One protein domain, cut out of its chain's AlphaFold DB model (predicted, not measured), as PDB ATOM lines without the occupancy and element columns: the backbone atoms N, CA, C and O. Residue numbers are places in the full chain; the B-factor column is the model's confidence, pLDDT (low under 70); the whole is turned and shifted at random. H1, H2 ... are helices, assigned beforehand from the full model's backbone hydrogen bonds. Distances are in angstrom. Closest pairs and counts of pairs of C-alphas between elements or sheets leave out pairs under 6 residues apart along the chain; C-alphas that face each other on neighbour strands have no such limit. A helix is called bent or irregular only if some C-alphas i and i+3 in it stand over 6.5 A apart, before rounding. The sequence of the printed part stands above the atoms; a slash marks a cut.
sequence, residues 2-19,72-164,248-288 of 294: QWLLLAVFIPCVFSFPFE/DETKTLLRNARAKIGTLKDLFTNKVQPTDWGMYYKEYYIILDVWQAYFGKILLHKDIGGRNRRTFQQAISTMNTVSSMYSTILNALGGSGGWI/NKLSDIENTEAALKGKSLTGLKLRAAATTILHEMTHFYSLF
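This is residues 2 to 19, 72 to 164 and 248 to 288 of the 294 residues of an uncharacterized protein of Aspergillus fumigatus Z5 (UniProt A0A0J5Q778). Two long helices, H2 and H4, lie side by side and run opposite ways along the longest axis, and H1, H3 and H7 pack on H2, with H1 crossing it between H3 and H7. The short H8 packs lightly on the end of H4, H5 and H6 touch no helix, and a loop, residues 120 to 135, reaches outward. The printed part has 152 residues, with eight named helices, H1 to H8 in chain order, and no named strand; the class is all helix. It is compact, with a radius of gyration of the C-alphas of 16.2 A and spans of 47 by 40 by 30 A.

H2, residues 72 to 93, is the hub and touches four helices. It touches H4, residues 136 to 156, at a shallow tilt of 24 degrees, opposite ways; the closest C-alphas, those of Arg 82 and Ser 147, are 5.6 A apart. H1, residues 2 to 15, touches H2 with residues 10 to 15 alone, about perpendicular at 84 degrees, closest at C-alphas Pro 11 and Ala 81, 4.7 A. H3, residues 102 to 119, touches H1 at a shallow tilt of 25 degrees, opposite ways, closest at C-alphas Leu 6 and Tyr 118, 6.4 A. H3 touches H2 at 72 degrees, only just about perpendicular, closest at C-alphas Lys 84 and Ile 111, 6.5 A. H7, residues 273 to 282, touches H1 at a steep tilt of 38 degrees, opposite ways, closest at C-alphas Val 8 and His 279, 5.8 A. H7 touches H2 at its residues 73 to 74 alone, closest at C-alphas Thr 74 and Ala 274, 5.0 A. H8, residues 285 to 288, only just touches H4, with 3 pairs of C-alphas within 8 A, the closest those of Thr 152 and Leu 287, 6.7 A. H6, residues 265 to 269, is near H1, while H5, residues 257 to 260, is apart from H6. Every O i to N i+4 pair is within hydrogen-bond range in H2, H4, H6 and H7; H1 has 8 of 10 and H3 12 of 14, and H5 and H8 are too short for such a pair.

H2 is 31.2 A long, from C-alpha 72 at (127.889, 186.992, 140.056), and H4 30.1 A. H3, 25.4 A, has a kink of 29 degrees near residue 109 and is irregular, with C-alphas 103 and 106 7.7 A apart. H1 is 20.6 A, from C-alpha 2 at (146.661, 194.693, 124.619), and H7 14.4 A; H8 ends at C-alpha 288, (135.732, 203.706, 130.064).

The two C-alphas farthest apart, those of Asp 127 and Gly 162, are 49.3 A apart. Residues 20 to 71 and 165 to 247 are not printed; the gaps are 25.1 A and 26.6 A between C-alphas. The link from H3 to H4 is long. The mean pLDDT of the printed part is 76.6, and 50 residues are under 70, among them residues 2 to 13, 123 to 134 and 250 to 269.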
ATOM      1  N   GLN A   2     145.929 195.617 123.704       45.28
ATOM      2  CA  GLN A   2     146.661 194.693 124.619       45.28
ATOM      3  C   GLN A   2     146.215 194.767 126.098       45.28
ATOM      4  O   GLN A   2     146.073 193.738 126.746       45.28
ATOM      5  N   TRP A   3     145.908 195.957 126.622       49.78
ATOM      6  CA  TRP A   3     145.466 196.145 128.015       49.78
ATOM      7  C   TRP A   3     144.113 195.496 128.345       49.78
ATOM      8  O   TRP A   3     143.919 195.044 129.472       49.78
ATOM      9  N   LEU A   4     143.204 195.421 127.370       56.47
ATOM     10  CA  LEU A   4     141.854 194.864 127.533       56.47
ATOM     11  C   LEU A   4     141.906 193.339 127.639       56.47
ATOM     12  O   LEU A   4     141.290 192.746 128.517       56.47
ATOM     13  N   LEU A   5     142.738 192.704 126.807       56.16
ATOM     14  CA  LEU A   5     143.016 191.272 126.907       56.16
ATOM     15  C   LEU A   5     143.615 190.922 128.274       56.16
ATOM     16  O   LEU A   5     143.134 190.005 128.937       56.16
ATOM     17  N   LEU A   6     144.608 191.688 128.735       56.84
ATOM     18  CA  LEU A   6     145.220 191.481 130.050       56.84
ATOM     19  C   LEU A   6     144.193 191.638 131.182       56.84
ATOM     20  O   LEU A   6     144.145 190.801 132.083       56.84
ATOM     21  N   ALA A   7     143.313 192.643 131.101       59.56
ATOM     22  CA  ALA A   7     142.273 192.891 132.096       59.56
ATOM     23  C   ALA A   7     141.308 191.709 132.297       59.56
ATOM     24  O   ALA A   7     140.755 191.599 133.387       59.56
ATOM     25  N   VAL A   8     141.149 190.818 131.310       59.69
ATOM     26  CA  VAL A   8     140.299 189.612 131.384       59.69
ATOM     27  C   VAL A   8     141.072 188.378 131.842       59.69
ATOM     28  O   VAL A   8     140.552 187.569 132.613       59.69
ATOM     29  N   PHE A   9     142.316 188.212 131.391       63.53
ATOM     30  CA  PHE A   9     143.121 187.048 131.767       63.53
ATOM     31  C   PHE A   9     143.548 187.090 133.230       63.53
ATOM     32  O   PHE A   9     143.517 186.073 133.916       63.53
ATOM     33  N   ILE A  10     143.884 188.274 133.731       69.88
ATOM     34  CA  ILE A  10     144.378 188.440 135.093       69.88
ATOM     35  C   ILE A  10     143.342 188.042 136.149       69.88
ATOM     36  O   ILE A  10     143.714 187.326 137.074       69.88
ATOM     37  N   PRO A  11     142.051 188.405 136.037       69.81
ATOM     38  CA  PRO A  11     141.055 187.959 136.994       69.81
ATOM     39  C   PRO A  11     140.808 186.466 136.950       69.81
ATOM     40  O   PRO A  11     140.617 185.867 138.005       69.81
ATOM     41  N   CYS A  12     140.875 185.855 135.766       67.25
ATOM     42  CA  CYS A  12     140.767 184.407 135.639       67.25
ATOM     43  C   CYS A  12     141.935 183.714 136.355       67.25
ATOM     44  O   CYS A  12     141.710 182.832 137.175       67.25
ATOM     45  N   VAL A  13     143.171 184.160 136.117       67.69
ATOM     46  CA  VAL A  13     144.366 183.544 136.713       67.69
ATOM     47  C   VAL A  13     144.513 183.870 138.202       67.69
ATOM     48  O   VAL A  13     144.918 183.015 138.971       67.69
ATOM     49  N   PHE A  14     144.159 185.070 138.669       71.00
ATOM     50  CA  PHE A  14     144.220 185.375 140.105       71.00
ATOM     51  C   PHE A  14     143.118 184.705 140.922       71.00
ATOM     52  O   PHE A  14     143.303 184.492 142.120       71.00
ATOM     53  N   SER A  15     141.979 184.390 140.304       62.81
ATOM     54  CA  SER A  15     140.900 183.658 140.977       62.81
ATOM     55  C   SER A  15     141.177 182.163 141.054       62.81
ATOM     56  O   SER A  15     140.759 181.519 142.011       62.81
ATOM     57  N   PHE A  16     141.928 181.641 140.084       58.91
ATOM     58  CA  PHE A  16     142.402 180.264 140.039       58.91
ATOM     59  C   PHE A  16     143.908 180.302 139.785       58.91
ATOM     60  O   PHE A  16     144.318 180.155 138.634       58.91
ATOM     61  N   PRO A  17     144.732 180.602 140.810       53.66
ATOM     62  CA  PRO A  17     146.177 180.653 140.641       53.66
ATOM     63  C   PRO A  17     146.665 179.273 140.210       53.66
ATOM     64  O   PRO A  17     146.814 178.378 141.041       53.66
ATOM     65  N   PHE A  18     146.844 179.117 138.899       50.47
ATOM     66  CA  PHE A  18     147.258 177.876 138.273       50.47
ATOM     67  C   PHE A  18     148.685 177.557 138.715       50.47
ATOM     68  O   PHE A  18     149.548 178.438 138.734       50.47
ATOM     69  N   GLU A  19     148.952 176.294 139.043       43.34
ATOM     70  CA  GLU A  19     150.330 175.815 139.064       43.34
ATOM     71  C   GLU A  19     150.831 175.880 137.619       43.34
ATOM     72  O   GLU A  19     150.320 175.191 136.733       43.34
ATOM     73  N   ASP A  72     127.361 187.194 138.700       88.12
ATOM     74  CA  ASP A  72     127.889 186.992 140.056       88.12
ATOM     75  C   ASP A  72     129.296 186.375 140.051       88.12
ATOM     76  O   ASP A  72     130.170 186.810 140.817       88.12
ATOM     77  N   GLU A  73     129.554 185.416 139.159       85.50
ATOM     78  CA  GLU A  73     130.896 184.872 138.920       85.50
ATOM     79  C   GLU A  73     131.857 185.979 138.471       85.50
ATOM     80  O   GLU A  73     132.931 186.141 139.048       85.50
ATOM     81  N   THR A  74     131.438 186.838 137.538       88.00
ATOM     82  CA  THR A  74     132.230 187.995 137.085       88.00
ATOM     83  C   THR A  74     132.637 188.898 138.253       88.00
ATOM     84  O   THR A  74     133.807 189.272 138.385       88.00
ATOM     85  N   LYS A  75     131.709 189.209 139.170       88.56
ATOM     86  CA  LYS A  75     132.013 190.000 140.379       88.56
ATOM     87  C   LYS A  75     133.003 189.286 141.290       88.56
ATOM     88  O   LYS A  75     133.870 189.935 141.878       88.56
ATOM     89  N   THR A  76     132.876 187.973 141.433       84.62
ATOM     90  CA  THR A  76     133.791 187.160 142.243       84.62
ATOM     91  C   THR A  76     135.202 187.184 141.661       84.62
ATOM     92  O   THR A  76     136.144 187.507 142.388       84.62
ATOM     93  N   LEU A  77     135.336 186.982 140.346       82.88
ATOM     94  CA  LEU A  77     136.619 187.053 139.645       82.88
ATOM     95  C   LEU A  77     137.308 188.401 139.867       82.88
ATOM     96  O   LEU A  77     138.476 188.469 140.249       82.88
ATOM     97  N   LEU A  78     136.562 189.492 139.681       87.12
ATOM     98  CA  LEU A  78     137.070 190.852 139.843       87.12
ATOM     99  C   LEU A  78     137.497 191.157 141.284       87.12
ATOM    100  O   LEU A  78     138.540 191.779 141.494       87.12
ATOM    101  N   ARG A  79     136.717 190.726 142.284       85.75
ATOM    102  CA  ARG A  79     137.055 190.916 143.706       85.75
ATOM    103  C   ARG A  79     138.340 190.182 144.075       85.75
ATOM    104  O   ARG A  79     139.218 190.795 144.681       85.75
ATOM    105  N   ASN A  80     138.471 188.924 143.663       81.50
ATOM    106  CA  ASN A  80     139.661 188.116 143.921       81.50
ATOM    107  C   ASN A  80     140.896 188.728 143.250       81.50
ATOM    108  O   ASN A  80     141.905 188.968 143.913       81.50
ATOM    109  N   ALA A  81     140.788 189.083 141.969       84.56
ATOM    110  CA  ALA A  81     141.856 189.749 141.226       84.56
ATOM    111  C   ALA A  81     142.317 191.038 141.907       84.56
ATOM    112  O   ALA A  81     143.509 191.272 142.095       84.56
ATOM    113  N   ARG A  82     141.356 191.873 142.314       87.81
ATOM    114  CA  ARG A  82     141.627 193.147 142.976       87.81
ATOM    115  C   ARG A  82     142.305 192.955 144.331       87.81
ATOM    116  O   ARG A  82     143.216 193.718 144.642       87.81
ATOM    117  N   ALA A  83     141.907 191.942 145.102       85.88
ATOM    118  CA  ALA A  83     142.558 191.599 146.364       85.88
ATOM    119  C   ALA A  83     144.026 191.196 146.146       85.88
ATOM    120  O   ALA A  83     144.904 191.761 146.792       85.88
ATOM    121  N   LYS A  84     144.312 190.312 145.178       86.38
ATOM    122  CA  LYS A  84     145.688 189.881 144.860       86.38
ATOM    123  C   LYS A  84     146.560 191.023 144.325       86.38
ATOM    124  O   LYS A  84     147.713 191.159 144.733       86.38
ATOM    125  N   ILE A  85     146.002 191.900 143.484       89.31
ATOM    126  CA  ILE A  85     146.676 193.137 143.054       89.31
ATOM    127  C   ILE A  85     146.972 194.045 144.257       89.31
ATOM    128  O   ILE A  85     148.052 194.628 144.323       89.31
ATOM    129  N   GLY A  86     146.037 194.157 145.205       89.38
ATOM    130  CA  GLY A  86     146.220 194.891 146.458       89.38
ATOM    131  C   GLY A  86     147.398 194.357 147.270       89.38
ATOM    132  O   GLY A  86     148.310 195.118 147.576       89.38
ATOM    133  N   THR A  87     147.444 193.042 147.501       90.06
ATOM    134  CA  THR A  87     148.563 192.373 148.179       90.06
ATOM    135  C   THR A  87     149.901 192.701 147.517       90.06
ATOM    136  O   THR A  87     150.835 193.136 148.188       90.06
ATOM    137  N   LEU A  88     150.002 192.552 146.192       88.81
ATOM    138  CA  LEU A  88     151.257 192.806 145.484       88.81
ATOM    139  C   LEU A  88     151.671 194.284 145.533       88.81
ATOM    140  O   LEU A  88     152.848 194.605 145.710       88.81
ATOM    141  N   LYS A  89     150.700 195.195 145.419       90.44
ATOM    142  CA  LYS A  89     150.923 196.635 145.559       90.44
ATOM    143  C   LYS A  89     151.441 196.989 146.953       90.44
ATOM    144  O   LYS A  89     152.352 197.815 147.054       90.44
ATOM    145  N   ASP A  90     150.895 196.385 148.003       90.12
ATOM    146  CA  ASP A  90     151.320 196.636 149.381       90.12
ATOM    147  C   ASP A  90     152.747 196.131 149.614       90.12
ATOM    148  O   ASP A  90     153.566 196.866 150.168       90.12
ATOM    149  N   LEU A  91     153.096 194.945 149.098       88.19
ATOM    150  CA  LEU A  91     154.472 194.428 149.137       88.19
ATOM    151  C   LEU A  91     155.462 195.407 148.494       88.19
ATOM    152  O   LEU A  91     156.520 195.688 149.061       88.19
ATOM    153  N   PHE A  92     155.114 195.973 147.337       86.38
ATOM    154  CA  PHE A  92     155.984 196.912 146.624       86.38
ATOM    155  C   PHE A  92     156.062 198.285 147.274       86.38
ATOM    156  O   PHE A  92     157.143 198.872 147.335       86.38
ATOM    157  N   THR A  93     154.942 198.794 147.779       87.12
ATOM    158  CA  THR A  93     154.889 200.087 148.470       87.12
ATOM    159  C   THR A  93     155.725 200.042 149.748       87.12
ATOM    160  O   THR A  93     156.504 200.958 150.010       87.12
ATOM    161  N   ASN A  94     155.637 198.932 150.485       87.69
ATOM    162  CA  ASN A  94     156.379 198.704 151.723       87.69
ATOM    163  C   ASN A  94     157.792 198.140 151.497       87.69
ATOM    164  O   ASN A  94     158.522 197.926 152.460       87.69
ATOM    165  N   LYS A  95     158.197 197.920 150.237       84.44
ATOM    166  CA  LYS A  95     159.518 197.394 149.845       84.44
ATOM    167  C   LYS A  95     159.885 196.061 150.521       84.44
ATOM    168  O   LYS A  95     161.067 195.802 150.752       84.44
ATOM    169  N   VAL A  96     158.892 195.219 150.809       85.00
ATOM    170  CA  VAL A  96     159.082 193.917 151.466       85.00
ATOM    171  C   VAL A  96     159.838 192.979 150.526       85.00
ATOM    172  O   VAL A  96     159.383 192.732 149.405       85.00
ATOM    173  N   GLN A  97     160.985 192.456 150.962       81.44
ATOM    174  CA  GLN A  97     161.806 191.575 150.132       81.44
ATOM    175  C   GLN A  97     161.294 190.130 150.182       81.44
ATOM    176  O   GLN A  97     160.735 189.725 151.201       81.44
ATOM    177  N   PRO A  98     161.519 189.314 149.131       82.44
ATOM    178  CA  PRO A  98     161.144 187.899 149.140       82.44
ATOM    179  C   PRO A  98     161.696 187.102 150.327       82.44
ATOM    180  O   PRO A  98     161.037 186.185 150.810       82.44
ATOM    181  N   THR A  99     162.872 187.477 150.835       83.38
ATOM    182  CA  THR A  99     163.476 186.890 152.043       83.38
ATOM    183  C   THR A  99     162.627 187.087 153.298       83.38
ATOM    184  O   THR A  99     162.724 186.287 154.224       83.38
ATOM    185  N   ASP A 100     161.764 188.104 153.310       87.38
ATOM    186  CA  ASP A 100     160.964 188.514 154.466       87.38
ATOM    187  C   ASP A 100     159.510 188.017 154.374       87.38
ATOM    188  O   ASP A 100     158.692 188.296 155.249       87.38
ATOM    189  N   TRP A 101     159.149 187.280 153.317       84.25
ATOM    190  CA  TRP A 101     157.773 186.814 153.097       84.25
ATOM    191  C   TRP A 101     157.346 185.689 154.050       84.25
ATOM    192  O   TRP A 101     156.148 185.466 154.246       84.25
ATOM    193  N   GLY A 102     158.307 184.984 154.655       88.81
ATOM    194  CA  GLY A 102     158.056 183.930 155.637       88.81
ATOM    195  C   GLY A 102     157.075 182.869 155.127       88.81
ATOM    196  O   GLY A 102     157.209 182.354 154.018       88.81
ATOM    197  N   MET A 103     156.050 182.565 155.929       82.88
ATOM    198  CA  MET A 103     155.028 181.563 155.593       82.88
ATOM    199  C   MET A 103     154.189 181.896 154.346       82.88
ATOM    200  O   MET A 103     153.570 180.998 153.782       82.88
ATOM    201  N   TYR A 104     154.177 183.155 153.894       82.31
ATOM    202  CA  TYR A 104     153.409 183.602 152.725       82.31
ATOM    203  C   TYR A 104     154.208 183.555 151.420       82.31
ATOM    204  O   TYR A 104     153.687 183.934 150.372       82.31
ATOM    205  N   TYR A 105     155.462 183.079 151.455       80.31
ATOM    206  CA  TYR A 105     156.361 183.101 150.301       80.31
ATOM    207  C   TYR A 105     155.720 182.523 149.035       80.31
ATOM    208  O   TYR A 105     155.712 183.180 147.997       80.31
ATOM    209  N   LYS A 106     155.128 181.323 149.128       77.12
ATOM    210  CA  LYS A 106     154.509 180.641 147.980       77.12
ATOM    211  C   LYS A 106     153.365 181.462 147.379       77.12
ATOM    212  O   LYS A 106     153.288 181.609 146.164       77.12
ATOM    213  N   GLU A 107     152.494 182.015 148.220       78.31
ATOM    214  CA  GLU A 107     151.361 182.821 147.767       78.31
ATOM    215  C   GLU A 107     151.831 184.104 147.073       78.31
ATOM    216  O   GLU A 107     151.409 184.396 145.955       78.31
ATOM    217  N   TYR A 108     152.734 184.852 147.706       84.31
ATOM    218  CA  TYR A 108     153.249 186.101 147.148       84.31
ATOM    219  C   TYR A 108     154.043 185.873 145.865       84.31
ATOM    220  O   TYR A 108     153.928 186.668 144.931       84.31
ATOM    221  N   TYR A 109     154.783 184.766 145.785       81.88
ATOM    222  CA  TYR A 109     155.504 184.378 144.581       81.88
ATOM    223  C   TYR A 109     154.554 184.107 143.415       81.88
ATOM    224  O   TYR A 109     154.747 184.667 142.341       81.88
ATOM    225  N   ILE A 110     153.487 183.331 143.628       76.50
ATOM    226  CA  ILE A 110     152.494 183.056 142.579       76.50
ATOM    227  C   ILE A 110     151.821 184.352 142.114       76.50
ATOM    228  O   ILE A 110     151.689 184.586 140.916       76.50
ATOM    229  N   ILE A 111     151.433 185.232 143.043       82.12
ATOM    230  CA  ILE A 111     150.824 186.522 142.688       82.12
ATOM    231  C   ILE A 111     151.789 187.365 141.840       82.12
ATOM    232  O   ILE A 111     151.382 187.967 140.841       82.12
ATOM    233  N   LEU A 112     153.066 187.411 142.234       82.38
ATOM    234  CA  LEU A 112     154.112 188.120 141.506       82.38
ATOM    235  C   LEU A 112     154.320 187.536 140.105       82.38
ATOM    236  O   LEU A 112     154.398 188.299 139.145       82.38
ATOM    237  N   ASP A 113     154.403 186.216 139.985       78.31
ATOM    238  CA  ASP A 113     154.682 185.534 138.723       78.31
ATOM    239  C   ASP A 113     153.540 185.727 137.717       78.31
ATOM    240  O   ASP A 113     153.769 186.169 136.590       78.31
ATOM    241  N   VAL A 114     152.288 185.567 138.166       76.12
ATOM    242  CA  VAL A 114     151.097 185.887 137.363       76.12
ATOM    243  C   VAL A 114     151.147 187.336 136.881       76.12
ATOM    244  O   VAL A 114     150.961 187.605 135.695       76.12
ATOM    245  N   TRP A 115     151.438 188.291 137.770       80.38
ATOM    246  CA  TRP A 115     151.554 189.693 137.371       80.38
ATOM    247  C   TRP A 115     152.638 189.899 136.303       80.38
ATOM    248  O   TRP A 115     152.411 190.587 135.303       80.38
ATOM    249  N   GLN A 116     153.817 189.305 136.498       78.19
ATOM    250  CA  GLN A 116     154.958 189.462 135.598       78.19
ATOM    251  C   GLN A 116     154.751 188.788 134.239       78.19
ATOM    252  O   GLN A 116     155.227 189.327 133.235       78.19
ATOM    253  N   ALA A 117     154.009 187.680 134.182       75.56
ATOM    254  CA  ALA A 117     153.635 187.013 132.937       75.56
ATOM    255  C   ALA A 117     152.794 187.922 132.022       75.56
ATOM    256  O   ALA A 117     152.936 187.882 130.800       75.56
ATOM    257  N   TYR A 118     151.961 188.784 132.610       74.62
ATOM    258  CA  TYR A 118     151.020 189.627 131.874       74.62
ATOM    259  C   TYR A 118     151.497 191.068 131.659       74.62
ATOM    260  O   TYR A 118     151.261 191.640 130.595       74.62
ATOM    261  N   PHE A 119     152.190 191.665 132.629       76.25
ATOM    262  CA  PHE A 119     152.612 193.074 132.564       76.25
ATOM    263  C   PHE A 119     154.120 193.286 132.400       76.25
ATOM    264  O   PHE A 119     154.575 194.429 132.252       76.25
ATOM    265  N   GLY A 120     154.883 192.194 132.378       73.12
ATOM    266  CA  GLY A 120     156.333 192.194 132.267       73.12
ATOM    267  C   GLY A 120     157.039 192.145 133.620       73.12
ATOM    268  O   GLY A 120     156.480 192.462 134.673       73.12
ATOM    269  N   LYS A 121     158.317 191.754 133.577       77.69
ATOM    270  CA  LYS A 121     159.149 191.591 134.773       77.69
ATOM    271  C   LYS A 121     159.428 192.939 135.429       77.69
ATOM    272  O   LYS A 121     159.735 193.926 134.754       77.69
ATOM    273  N   ILE A 122     159.363 192.969 136.754       75.19
ATOM    274  CA  ILE A 122     159.623 194.182 137.530       75.19
ATOM    275  C   ILE A 122     161.109 194.219 137.862       75.19
ATOM    276  O   ILE A 122     161.660 193.265 138.405       75.19
ATOM    277  N   LEU A 123     161.773 195.307 137.489       64.81
ATOM    278  CA  LEU A 123     163.194 195.491 137.734       64.81
ATOM    279  C   LEU A 123     163.457 195.945 139.164       64.81
ATOM    280  O   LEU A 123     162.941 196.973 139.601       64.81
ATOM    281  N   LEU A 124     164.357 195.223 139.833       54.56
ATOM    282  CA  LEU A 124     164.939 195.622 141.113       54.56
ATOM    283  C   LEU A 124     166.079 196.648 140.947       54.56
ATOM    284  O   LEU A 124     166.391 197.344 141.908       54.56
ATOM    285  N   HIS A 125     166.688 196.772 139.754       47.66
ATOM    286  CA  HIS A 125     167.796 197.698 139.451       47.66
ATOM    287  C   HIS A 125     167.713 198.305 138.038       47.66
ATOM    288  O   HIS A 125     167.172 197.699 137.113       47.66
ATOM    289  N   LYS A 126     168.260 199.522 137.892       44.09
ATOM    290  CA  LYS A 126     168.084 200.433 136.744       44.09
ATOM    291  C   LYS A 126     168.866 200.034 135.478       44.09
ATOM    292  O   LYS A 126     168.504 200.480 134.394       44.09
ATOM    293  N   ASP A 127     169.870 199.162 135.588       44.53
ATOM    294  CA  ASP A 127     170.969 199.120 134.605       44.53
ATOM    295  C   ASP A 127     170.918 198.006 133.553       44.53
ATOM    296  O   ASP A 127     171.890 197.795 132.834       44.53
ATOM    297  N   ILE A 128     169.802 197.293 133.388       47.06
ATOM    298  CA  ILE A 128     169.718 196.271 132.332       47.06
ATOM    299  C   ILE A 128     168.427 196.471 131.535       47.06
ATOM    300  O   ILE A 128     167.350 195.982 131.892       47.06
ATOM    301  N   GLY A 129     168.549 197.251 130.460       41.62
ATOM    302  CA  GLY A 129     167.479 197.598 129.530       41.62
ATOM    303  C   GLY A 129     166.997 196.402 128.709       41.62
ATOM    304  O   GLY A 129     167.777 195.683 128.094       41.62
ATOM    305  N   GLY A 130     165.683 196.200 128.687       51.34
ATOM    306  CA  GLY A 130     164.999 195.240 127.825       51.34
ATOM    307  C   GLY A 130     163.536 195.651 127.664       51.34
ATOM    308  O   GLY A 130     162.959 196.226 128.585       51.34
ATOM    309  N   ARG A 131     162.930 195.374 126.501       50.97
ATOM    310  CA  ARG A 131     161.609 195.907 126.097       50.97
ATOM    311  C   ARG A 131     160.421 195.487 126.991       50.97
ATOM    312  O   ARG A 131     159.387 196.136 126.933       50.97
ATOM    313  N   ASN A 132     160.585 194.481 127.861       56.09
ATOM    314  CA  ASN A 132     159.527 193.917 128.724       56.09
ATOM    315  C   ASN A 132     159.783 194.109 130.233       56.09
ATOM    316  O   ASN A 132     159.434 193.251 131.046       56.09
ATOM    317  N   ARG A 133     160.450 195.203 130.611       62.03
ATOM    318  CA  ARG A 133     160.866 195.479 131.991       62.03
ATOM    319  C   ARG A 133     160.182 196.736 132.535       62.03
ATOM    320  O   ARG A 133     160.135 197.754 131.849       62.03
ATOM    321  N   ARG A 134     159.646 196.667 133.757       65.88
ATOM    322  CA  ARG A 134     158.914 197.761 134.427       65.88
ATOM    323  C   ARG A 134     159.626 198.190 135.705       65.88
ATOM    324  O   ARG A 134     160.100 197.342 136.454       65.88
ATOM    325  N   THR A 135     159.677 199.488 135.993       76.88
ATOM    326  CA  THR A 135     160.076 199.961 137.331       76.88
ATOM    327  C   THR A 135     158.980 199.648 138.357       76.88
ATOM    328  O   THR A 135     157.816 199.484 137.987       76.88
ATOM    329  N   PHE A 136     159.309 199.632 139.653       79.12
ATOM    330  CA  PHE A 136     158.300 199.511 140.718       79.12
ATOM    331  C   PHE A 136     157.195 200.565 140.603       79.12
ATOM    332  O   PHE A 136     156.018 200.246 140.728       79.12
ATOM    333  N   GLN A 137     157.556 201.814 140.300       83.12
ATOM    334  CA  GLN A 137     156.583 202.893 140.139       83.12
ATOM    335  C   GLN A 137     155.655 202.655 138.937       83.12
ATOM    336  O   GLN A 137     154.450 202.872 139.040       83.12
ATOM    337  N   GLN A 138     156.189 202.163 137.813       84.00
ATOM    338  CA  GLN A 138     155.384 201.791 136.644       84.00
ATOM    339  C   GLN A 138     154.462 200.603 136.939       84.00
ATOM    340  O   GLN A 138     153.307 200.603 136.514       84.00
ATOM    341  N   ALA A 139     154.950 199.608 137.685       85.31
ATOM    342  CA  ALA A 139     154.148 198.469 138.115       85.31
ATOM    343  C   ALA A 139     153.000 198.915 139.034       85.31
ATOM    344  O   ALA A 139     151.848 198.618 138.739       85.31
ATOM    345  N   ILE A 140     153.282 199.715 140.069       88.44
ATOM    346  CA  ILE A 140     152.266 200.270 140.981       88.44
ATOM    347  C   ILE A 140     151.245 201.131 140.223       88.44
ATOM    348  O   ILE A 140     150.042 201.017 140.456       88.44
ATOM    349  N   SER A 141     151.697 201.978 139.293       87.38
ATOM    350  CA  SER A 141     150.801 202.783 138.453       87.38
ATOM    351  C   SER A 141     149.856 201.892 137.639       87.38
ATOM    352  O   SER A 141     148.646 202.110 137.651       87.38
ATOM    353  N   THR A 142     150.389 200.827 137.036       86.12
ATOM    354  CA  THR A 142     149.607 199.847 136.273       86.12
ATOM    355  C   THR A 142     148.613 199.098 137.169       86.12
ATOM    356  O   THR A 142     147.448 198.957 136.805       86.12
ATOM    357  N   MET A 143     149.023 198.684 138.373       88.12
ATOM    358  CA  MET A 143     148.141 198.062 139.375       88.12
ATOM    359  C   MET A 143     146.975 198.968 139.748       88.12
ATOM    360  O   MET A 143     145.839 198.505 139.819       88.12
ATOM    361  N   ASN A 144     147.235 200.262 139.948       89.88
ATOM    362  CA  ASN A 144     146.185 201.235 140.236       89.88
ATOM    363  C   ASN A 144     145.206 201.361 139.061       89.88
ATOM    364  O   ASN A 144     143.998 201.370 139.286       89.88
ATOM    365  N   THR A 145     145.695 201.412 137.816       87.75
ATOM    366  CA  THR A 145     144.828 201.460 136.628       87.75
ATOM    367  C   THR A 145     143.938 200.224 136.526       87.75
ATOM    368  O   THR A 145     142.728 200.361 136.365       87.75
ATOM    369  N   VAL A 146     144.513 199.029 136.668       86.88
ATOM    370  CA  VAL A 146     143.782 197.758 136.556       86.88
ATOM    371  C   VAL A 146     142.778 197.596 137.703       86.88
ATOM    372  O   VAL A 146     141.610 197.298 137.472       86.88
ATOM    373  N   SER A 147     143.193 197.885 138.941       89.00
ATOM    374  CA  SER A 147     142.315 197.862 140.121       89.00
ATOM    375  C   SER A 147     141.163 198.869 140.008       89.00
ATOM    376  O   SER A 147     140.036 198.570 140.411       89.00
ATOM    377  N   SER A 148     141.418 200.042 139.417       89.88
ATOM    378  CA  SER A 148     140.386 201.037 139.117       89.88
ATOM    379  C   SER A 148     139.388 200.511 138.085       89.88
ATOM    380  O   SER A 148     138.190 200.543 138.345       89.88
ATOM    381  N   MET A 149     139.857 199.910 136.983       89.50
ATOM    382  CA  MET A 149     138.973 199.292 135.984       89.50
ATOM    383  C   MET A 149     138.066 198.218 136.592       89.50
ATOM    384  O   MET A 149     136.860 198.216 136.351       89.50
ATOM    385  N   TYR A 150     138.619 197.346 137.440       91.50
ATOM    386  CA  TYR A 150     137.833 196.329 138.142       91.50
ATOM    387  C   TYR A 150     136.818 196.940 139.102       91.50
ATOM    388  O   TYR A 150     135.697 196.451 139.199       91.50
ATOM    389  N   SER A 151     137.181 198.029 139.782       91.81
ATOM    390  CA  SER A 151     136.265 198.756 140.665       91.81
ATOM    391  C   SER A 151     135.118 199.393 139.883       91.81
ATOM    392  O   SER A 151     133.976 199.300 140.316       91.81
ATOM    393  N   THR A 152     135.395 199.979 138.716       92.44
ATOM    394  CA  THR A 152     134.369 200.546 137.831       92.44
ATOM    395  C   THR A 152     133.348 199.488 137.417       92.44
ATOM    396  O   THR A 152     132.150 199.708 137.587       92.44
ATOM    397  N   ILE A 153     133.805 198.317 136.960       92.56
ATOM    398  CA  ILE A 153     132.905 197.217 136.577       92.56
ATOM    399  C   ILE A 153     132.131 196.694 137.793       92.56
ATOM    400  O   ILE A 153     130.920 196.511 137.719       92.56
ATOM    401  N   LEU A 154     132.793 196.497 138.939       92.81
ATOM    402  CA  LEU A 154     132.134 196.050 140.172       92.81
ATOM    403  C   LEU A 154     131.044 197.019 140.649       92.81
ATOM    404  O   LEU A 154     129.999 196.564 141.113       92.81
ATOM    405  N   ASN A 155     131.283 198.326 140.541       93.00
ATOM    406  CA  ASN A 155     130.320 199.362 140.912       93.00
ATOM    407  C   ASN A 155     129.124 199.382 139.952       93.00
ATOM    408  O   ASN A 155     127.984 199.457 140.411       93.00
ATOM    409  N   ALA A 156     129.375 199.247 138.645       92.06
ATOM    410  CA  ALA A 156     128.339 199.124 137.622       92.06
ATOM    411  C   ALA A 156     127.450 197.896 137.878       92.06
ATOM    412  O   ALA A 156     126.241 198.031 138.044       92.06
ATOM    413  N   LEU A 157     128.059 196.719 138.081       91.88
ATOM    414  CA  LEU A 157     127.368 195.481 138.473       91.88
ATOM    415  C   LEU A 157     126.756 195.524 139.889       91.88
ATOM    416  O   LEU A 157     126.108 194.570 140.328       91.88
ATOM    417  N   GLY A 158     127.020 196.584 140.651       89.75
ATOM    418  CA  GLY A 158     126.404 196.873 141.942       89.75
ATOM    419  C   GLY A 158     125.256 197.881 141.867       89.75
ATOM    420  O   GLY A 158     124.711 198.213 142.914       89.75
ATOM    421  N   GLY A 159     124.914 198.396 140.680       85.19
ATOM    422  CA  GLY A 159     123.877 199.421 140.493       85.19
ATOM    423  C   GLY A 159     124.257 200.820 140.955       85.19
ATOM    424  O   GLY A 159     123.394 201.683 141.112       85.19
ATOM    425  N   SER A 160     125.549 201.080 141.156       80.44
ATOM    426  CA  SER A 160     126.010 202.428 141.481       80.44
ATOM    427  C   SER A 160     125.814 203.368 140.291       80.44
ATOM    428  O   SER A 160     126.135 203.026 139.156       80.44
ATOM    429  N   GLY A 161     125.316 204.578 140.561       75.56
ATOM    430  CA  GLY A 161     125.192 205.633 139.552       75.56
ATOM    431  C   GLY A 161     124.075 205.431 138.525       75.56
ATOM    432  O   GLY A 161     124.098 206.102 137.500       75.56
ATOM    433  N   GLY A 162     123.121 204.523 138.773       80.94
ATOM    434  CA  GLY A 162     122.001 204.273 137.854       80.94
ATOM    435  C   GLY A 162     122.433 203.680 136.510       80.94
ATOM    436  O   GLY A 162     121.733 203.836 135.513       80.94
ATOM    437  N   TRP A 163     123.609 203.050 136.471       87.94
ATOM    438  CA  TRP A 163     124.141 202.437 135.263       87.94
ATOM    439  C   TRP A 163     123.282 201.245 134.828       87.94
ATOM    440  O   TRP A 163     122.916 200.406 135.653       87.94
ATOM    441  N   ILE A 164     122.995 201.170 133.527       89.31
ATOM    442  CA  ILE A 164     122.170 200.128 132.915       89.31
ATOM    443  C   ILE A 164     122.821 199.590 131.637       89.31
ATOM    444  O   ILE A 164     123.451 200.339 130.884       89.31
ATOM    445  N   ASN A 248     128.899 174.552 132.992       65.38
ATOM    446  CA  ASN A 248     130.279 174.826 133.375       65.38
ATOM    447  C   ASN A 248     130.404 176.241 133.948       65.38
ATOM    448  O   ASN A 248     130.270 177.208 133.204       65.38
ATOM    449  N   LYS A 249     130.744 176.363 135.234       70.56
ATOM    450  CA  LYS A 249     131.270 177.611 135.797       70.56
ATOM    451  C   LYS A 249     132.789 177.571 135.835       70.56
ATOM    452  O   LYS A 249     133.420 176.505 135.786       70.56
ATOM    453  N   LEU A 250     133.393 178.752 135.919       68.75
ATOM    454  CA  LEU A 250     134.813 178.848 136.244       68.75
ATOM    455  C   LEU A 250     135.083 178.355 137.667       68.75
ATOM    456  O   LEU A 250     136.036 177.612 137.874       68.75
ATOM    457  N   SER A 251     134.208 178.708 138.611       67.62
ATOM    458  CA  SER A 251     134.278 178.284 140.012       67.62
ATOM    459  C   SER A 251     134.258 176.768 140.197       67.62
ATOM    460  O   SER A 251     134.849 176.281 141.154       67.62
ATOM    461  N   ASP A 252     133.665 176.011 139.270       69.88
ATOM    462  CA  ASP A 252     133.615 174.543 139.329       69.88
ATOM    463  C   ASP A 252     134.966 173.864 139.046       69.88
ATOM    464  O   ASP A 252     135.090 172.645 139.183       69.88
ATOM    465  N   ILE A 253     135.980 174.609 138.599       69.31
ATOM    466  CA  ILE A 253     137.312 174.051 138.375       69.31
ATOM    467  C   ILE A 253     138.057 174.020 139.702       69.31
ATOM    468  O   ILE A 253     138.368 175.058 140.286       69.31
ATOM    469  N   GLU A 254     138.406 172.817 140.155       65.69
ATOM    470  CA  GLU A 254     139.299 172.681 141.296       65.69
ATOM    471  C   GLU A 254     140.662 173.306 140.981       65.69
ATOM    472  O   GLU A 254     141.260 173.045 139.937       65.69
ATOM    473  N   ASN A 255     141.183 174.108 141.908       64.25
ATOM    474  CA  ASN A 255     142.514 174.687 141.777       64.25
ATOM    475  C   ASN A 255     143.596 173.685 142.224       64.25
ATOM    476  O   ASN A 255     144.237 173.864 143.260       64.25
ATOM    477  N   THR A 256     143.730 172.580 141.489       61.72
ATOM    478  CA  THR A 256     144.716 171.516 141.737       61.72
ATOM    479  C   THR A 256     145.470 171.180 140.453       61.72
ATOM    480  O   THR A 256     144.889 171.242 139.370       61.72
ATOM    481  N   GLU A 257     146.741 170.772 140.553       61.00
ATOM    482  CA  GLU A 257     147.543 170.342 139.393       61.00
ATOM    483  C   GLU A 257     146.775 169.346 138.512       61.00
ATOM    484  O   GLU A 257     146.670 169.508 137.298       61.00
ATOM    485  N   ALA A 258     146.157 168.344 139.145       65.94
ATOM    486  CA  ALA A 258     145.412 167.289 138.472       65.94
ATOM    487  C   ALA A 258     144.201 167.821 137.690       65.94
ATOM    488  O   ALA A 258     143.954 167.373 136.571       65.94
ATOM    489  N   ALA A 259     143.462 168.785 138.248       64.69
ATOM    490  CA  ALA A 259     142.308 169.386 137.587       64.69
ATOM    491  C   ALA A 259     142.701 170.354 136.460       64.69
ATOM    492  O   ALA A 259     141.891 170.616 135.570       64.69
ATOM    493  N   LEU A 260     143.929 170.872 136.476       65.06
ATOM    494  CA  LEU A 260     144.431 171.862 135.521       65.06
ATOM    495  C   LEU A 260     145.298 171.253 134.417       65.06
ATOM    496  O   LEU A 260     145.444 171.847 133.346       65.06
ATOM    497  N   LYS A 261     145.830 170.050 134.642       63.00
ATOM    498  CA  LYS A 261     146.689 169.339 133.699       63.00
ATOM    499  C   LYS A 261     146.029 169.209 132.325       63.00
ATOM    500  O   LYS A 261     144.921 168.697 132.185       63.00
ATOM    501  N   GLY A 262     146.734 169.680 131.295       60.91
ATOM    502  CA  GLY A 262     146.277 169.634 129.902       60.91
ATOM    503  C   GLY A 262     145.213 170.676 129.529       60.91
ATOM    504  O   GLY A 262     144.770 170.689 128.382       60.91
ATOM    505  N   LYS A 263     144.803 171.565 130.446       66.69
ATOM    506  CA  LYS A 263     143.928 172.699 130.118       66.69
ATOM    507  C   LYS A 263     144.761 173.882 129.637       66.69
ATOM    508  O   LYS A 263     145.780 174.224 130.227       66.69
ATOM    509  N   SER A 264     144.302 174.547 128.579       68.19
ATOM    510  CA  SER A 264     144.885 175.814 128.138       68.19
ATOM    511  C   SER A 264     144.171 176.996 128.797       68.19
ATOM    512  O   SER A 264     142.965 176.941 129.047       68.19
ATOM    513  N   LEU A 265     144.889 178.102 129.015       65.25
ATOM    514  CA  LEU A 265     144.293 179.370 129.468       65.25
ATOM    515  C   LEU A 265     143.158 179.829 128.545       65.25
ATOM    516  O   LEU A 265     142.140 180.331 129.011       65.25
ATOM    517  N   THR A 266     143.300 179.610 127.236       63.81
ATOM    518  CA  THR A 266     142.240 179.875 126.256       63.81
ATOM    519  C   THR A 266     141.030 178.967 126.477       63.81
ATOM    520  O   THR A 266     139.906 179.450 126.461       63.81
ATOM    521  N   GLY A 267     141.230 177.674 126.741       68.06
ATOM    522  CA  GLY A 267     140.135 176.748 127.044       68.06
ATOM    523  C   GLY A 267     139.399 177.100 128.338       68.06
ATOM    524  O   GLY A 267     138.184 176.960 128.414       68.06
ATOM    525  N   LEU A 268     140.120 177.619 129.334       68.81
ATOM    526  CA  LEU A 268     139.544 178.130 130.577       68.81
ATOM    527  C   LEU A 268     138.770 179.431 130.341       68.81
ATOM    528  O   LEU A 268     137.636 179.554 130.795       68.81
ATOM    529  N   LYS A 269     139.331 180.362 129.556       67.88
ATOM    530  CA  LYS A 269     138.627 181.573 129.115       67.88
ATOM    531  C   LYS A 269     137.311 181.211 128.430       67.88
ATOM    532  O   LYS A 269     136.302 181.828 128.715       67.88
ATOM    533  N   LEU A 270     137.298 180.212 127.557       74.25
ATOM    534  CA  LEU A 270     136.118 179.829 126.776       74.25
ATOM    535  C   LEU A 270     135.194 178.836 127.502       74.25
ATOM    536  O   LEU A 270     134.365 178.193 126.862       74.25
ATOM    537  N   ARG A 271     135.343 178.663 128.819       74.69
ATOM    538  CA  ARG A 271     134.564 177.681 129.581       74.69
ATOM    539  C   ARG A 271     133.191 178.189 130.016       74.69
ATOM    540  O   ARG A 271     132.267 177.384 130.080       74.69
ATOM    541  N   ALA A 272     133.086 179.469 130.359       83.19
ATOM    542  CA  ALA A 272     131.909 180.044 131.003       83.19
ATOM    543  C   ALA A 272     131.628 181.453 130.469       83.19
ATOM    544  O   ALA A 272     132.548 182.145 130.026       83.19
ATOM    545  N   ALA A 273     130.372 181.897 130.534       88.19
ATOM    546  CA  ALA A 273     129.993 183.208 130.013       88.19
ATOM    547  C   ALA A 273     130.614 184.370 130.804       88.19
ATOM    548  O   ALA A 273     130.861 185.415 130.209       88.19
ATOM    549  N   ALA A 274     130.940 184.200 132.092       87.56
ATOM    550  CA  ALA A 274     131.517 185.240 132.948       87.56
ATOM    551  C   ALA A 274     132.769 185.900 132.347       87.56
ATOM    552  O   ALA A 274     132.971 187.105 132.469       87.56
ATOM    553  N   THR A 275     133.610 185.139 131.647       83.56
ATOM    554  CA  THR A 275     134.816 185.676 130.994       83.56
ATOM    555  C   THR A 275     134.492 186.517 129.766       83.56
ATOM    556  O   THR A 275     135.178 187.503 129.504       83.56
ATOM    557  N   THR A 276     133.460 186.124 129.016       87.81
ATOM    558  CA  THR A 276     132.973 186.848 127.840       87.81
ATOM    559  C   THR A 276     132.289 188.121 128.304       87.81
ATOM    560  O   THR A 276     132.644 189.192 127.834       87.81
ATOM    561  N   ILE A 277     131.419 188.027 129.314       91.62
ATOM    562  CA  ILE A 277     130.779 189.179 129.947       91.62
ATOM    563  C   ILE A 277     131.841 190.170 130.417       91.62
ATOM    564  O   ILE A 277     131.809 191.336 130.033       91.62
ATOM    565  N   LEU A 278     132.829 189.701 131.182       90.50
ATOM    566  CA  LEU A 278     133.927 190.542 131.639       90.50
ATOM    567  C   LEU A 278     134.671 191.200 130.470       90.50
ATOM    568  O   LEU A 278     134.951 192.393 130.541       90.50
ATOM    569  N   HIS A 279     134.994 190.442 129.416       86.69
ATOM    570  CA  HIS A 279     135.678 190.963 128.233       86.69
ATOM    571  C   HIS A 279     134.893 192.085 127.565       86.69
ATOM    572  O   HIS A 279     135.428 193.179 127.403       86.69
ATOM    573  N   GLU A 280     133.626 191.846 127.256       88.00
ATOM    574  CA  GLU A 280     132.769 192.835 126.611       88.00
ATOM    575  C   GLU A 280     132.566 194.079 127.487       88.00
ATOM    576  O   GLU A 280     132.655 195.205 127.004       88.00
ATOM    577  N   MET A 281     132.422 193.920 128.807       90.81
ATOM    578  CA  MET A 281     132.330 195.068 129.716       90.81
ATOM    579  C   MET A 281     133.589 195.946 129.707       90.81
ATOM    580  O   MET A 281     133.500 197.133 130.024       90.81
ATOM    581  N   THR A 282     134.763 195.416 129.330       86.94
ATOM    582  CA  THR A 282     135.963 196.254 129.152       86.94
ATOM    583  C   THR A 282     135.885 197.179 127.935       86.94
ATOM    584  O   THR A 282     136.573 198.201 127.921       86.94
ATOM    585  N   HIS A 283     135.006 196.883 126.974       83.69
ATOM    586  CA  HIS A 283     134.755 197.692 125.775       83.69
ATOM    587  C   HIS A 283     133.609 198.693 125.949       83.69
ATOM    588  O   HIS A 283     133.278 199.444 125.034       83.69
ATOM    589  N   PHE A 284     132.997 198.762 127.130       86.69
ATOM    590  CA  PHE A 284     131.879 199.667 127.359       86.69
ATOM    591  C   PHE A 284     132.330 201.135 127.445       86.69
ATOM    592  O   PHE A 284     132.851 201.592 128.464       86.69
ATOM    593  N   TYR A 285     132.005 201.920 126.412       84.44
ATOM    594  CA  TYR A 285     132.072 203.390 126.396       84.44
ATOM    595  C   TYR A 285     131.572 204.087 127.685       84.44
ATOM    596  O   TYR A 285     132.299 204.875 128.275       84.44
ATOM    597  N   SER A 286     130.371 203.789 128.182       85.44
ATOM    598  CA  SER A 286     129.827 204.338 129.435       85.44
ATOM    599  C   SER A 286     130.644 204.017 130.695       85.44
ATOM    600  O   SER A 286     130.483 204.704 131.700       85.44
ATOM    601  N   LEU A 287     131.524 203.008 130.660       87.38
ATOM    602  CA  LEU A 287     132.434 202.691 131.765       87.38
ATOM    603  C   LEU A 287     133.821 203.319 131.573       87.38
ATOM    604  O   LEU A 287     134.446 203.722 132.556       87.38
ATOM    605  N   PHE A 288     134.319 203.400 130.332       85.88
ATOM    606  CA  PHE A 288     135.732 203.706 130.064       85.88
ATOM    607  C   PHE A 288     136.013 204.782 128.997       85.88
ATOM    608  O   PHE A 288     137.165 205.204 128.869       85.88
TER     609      PHE A 288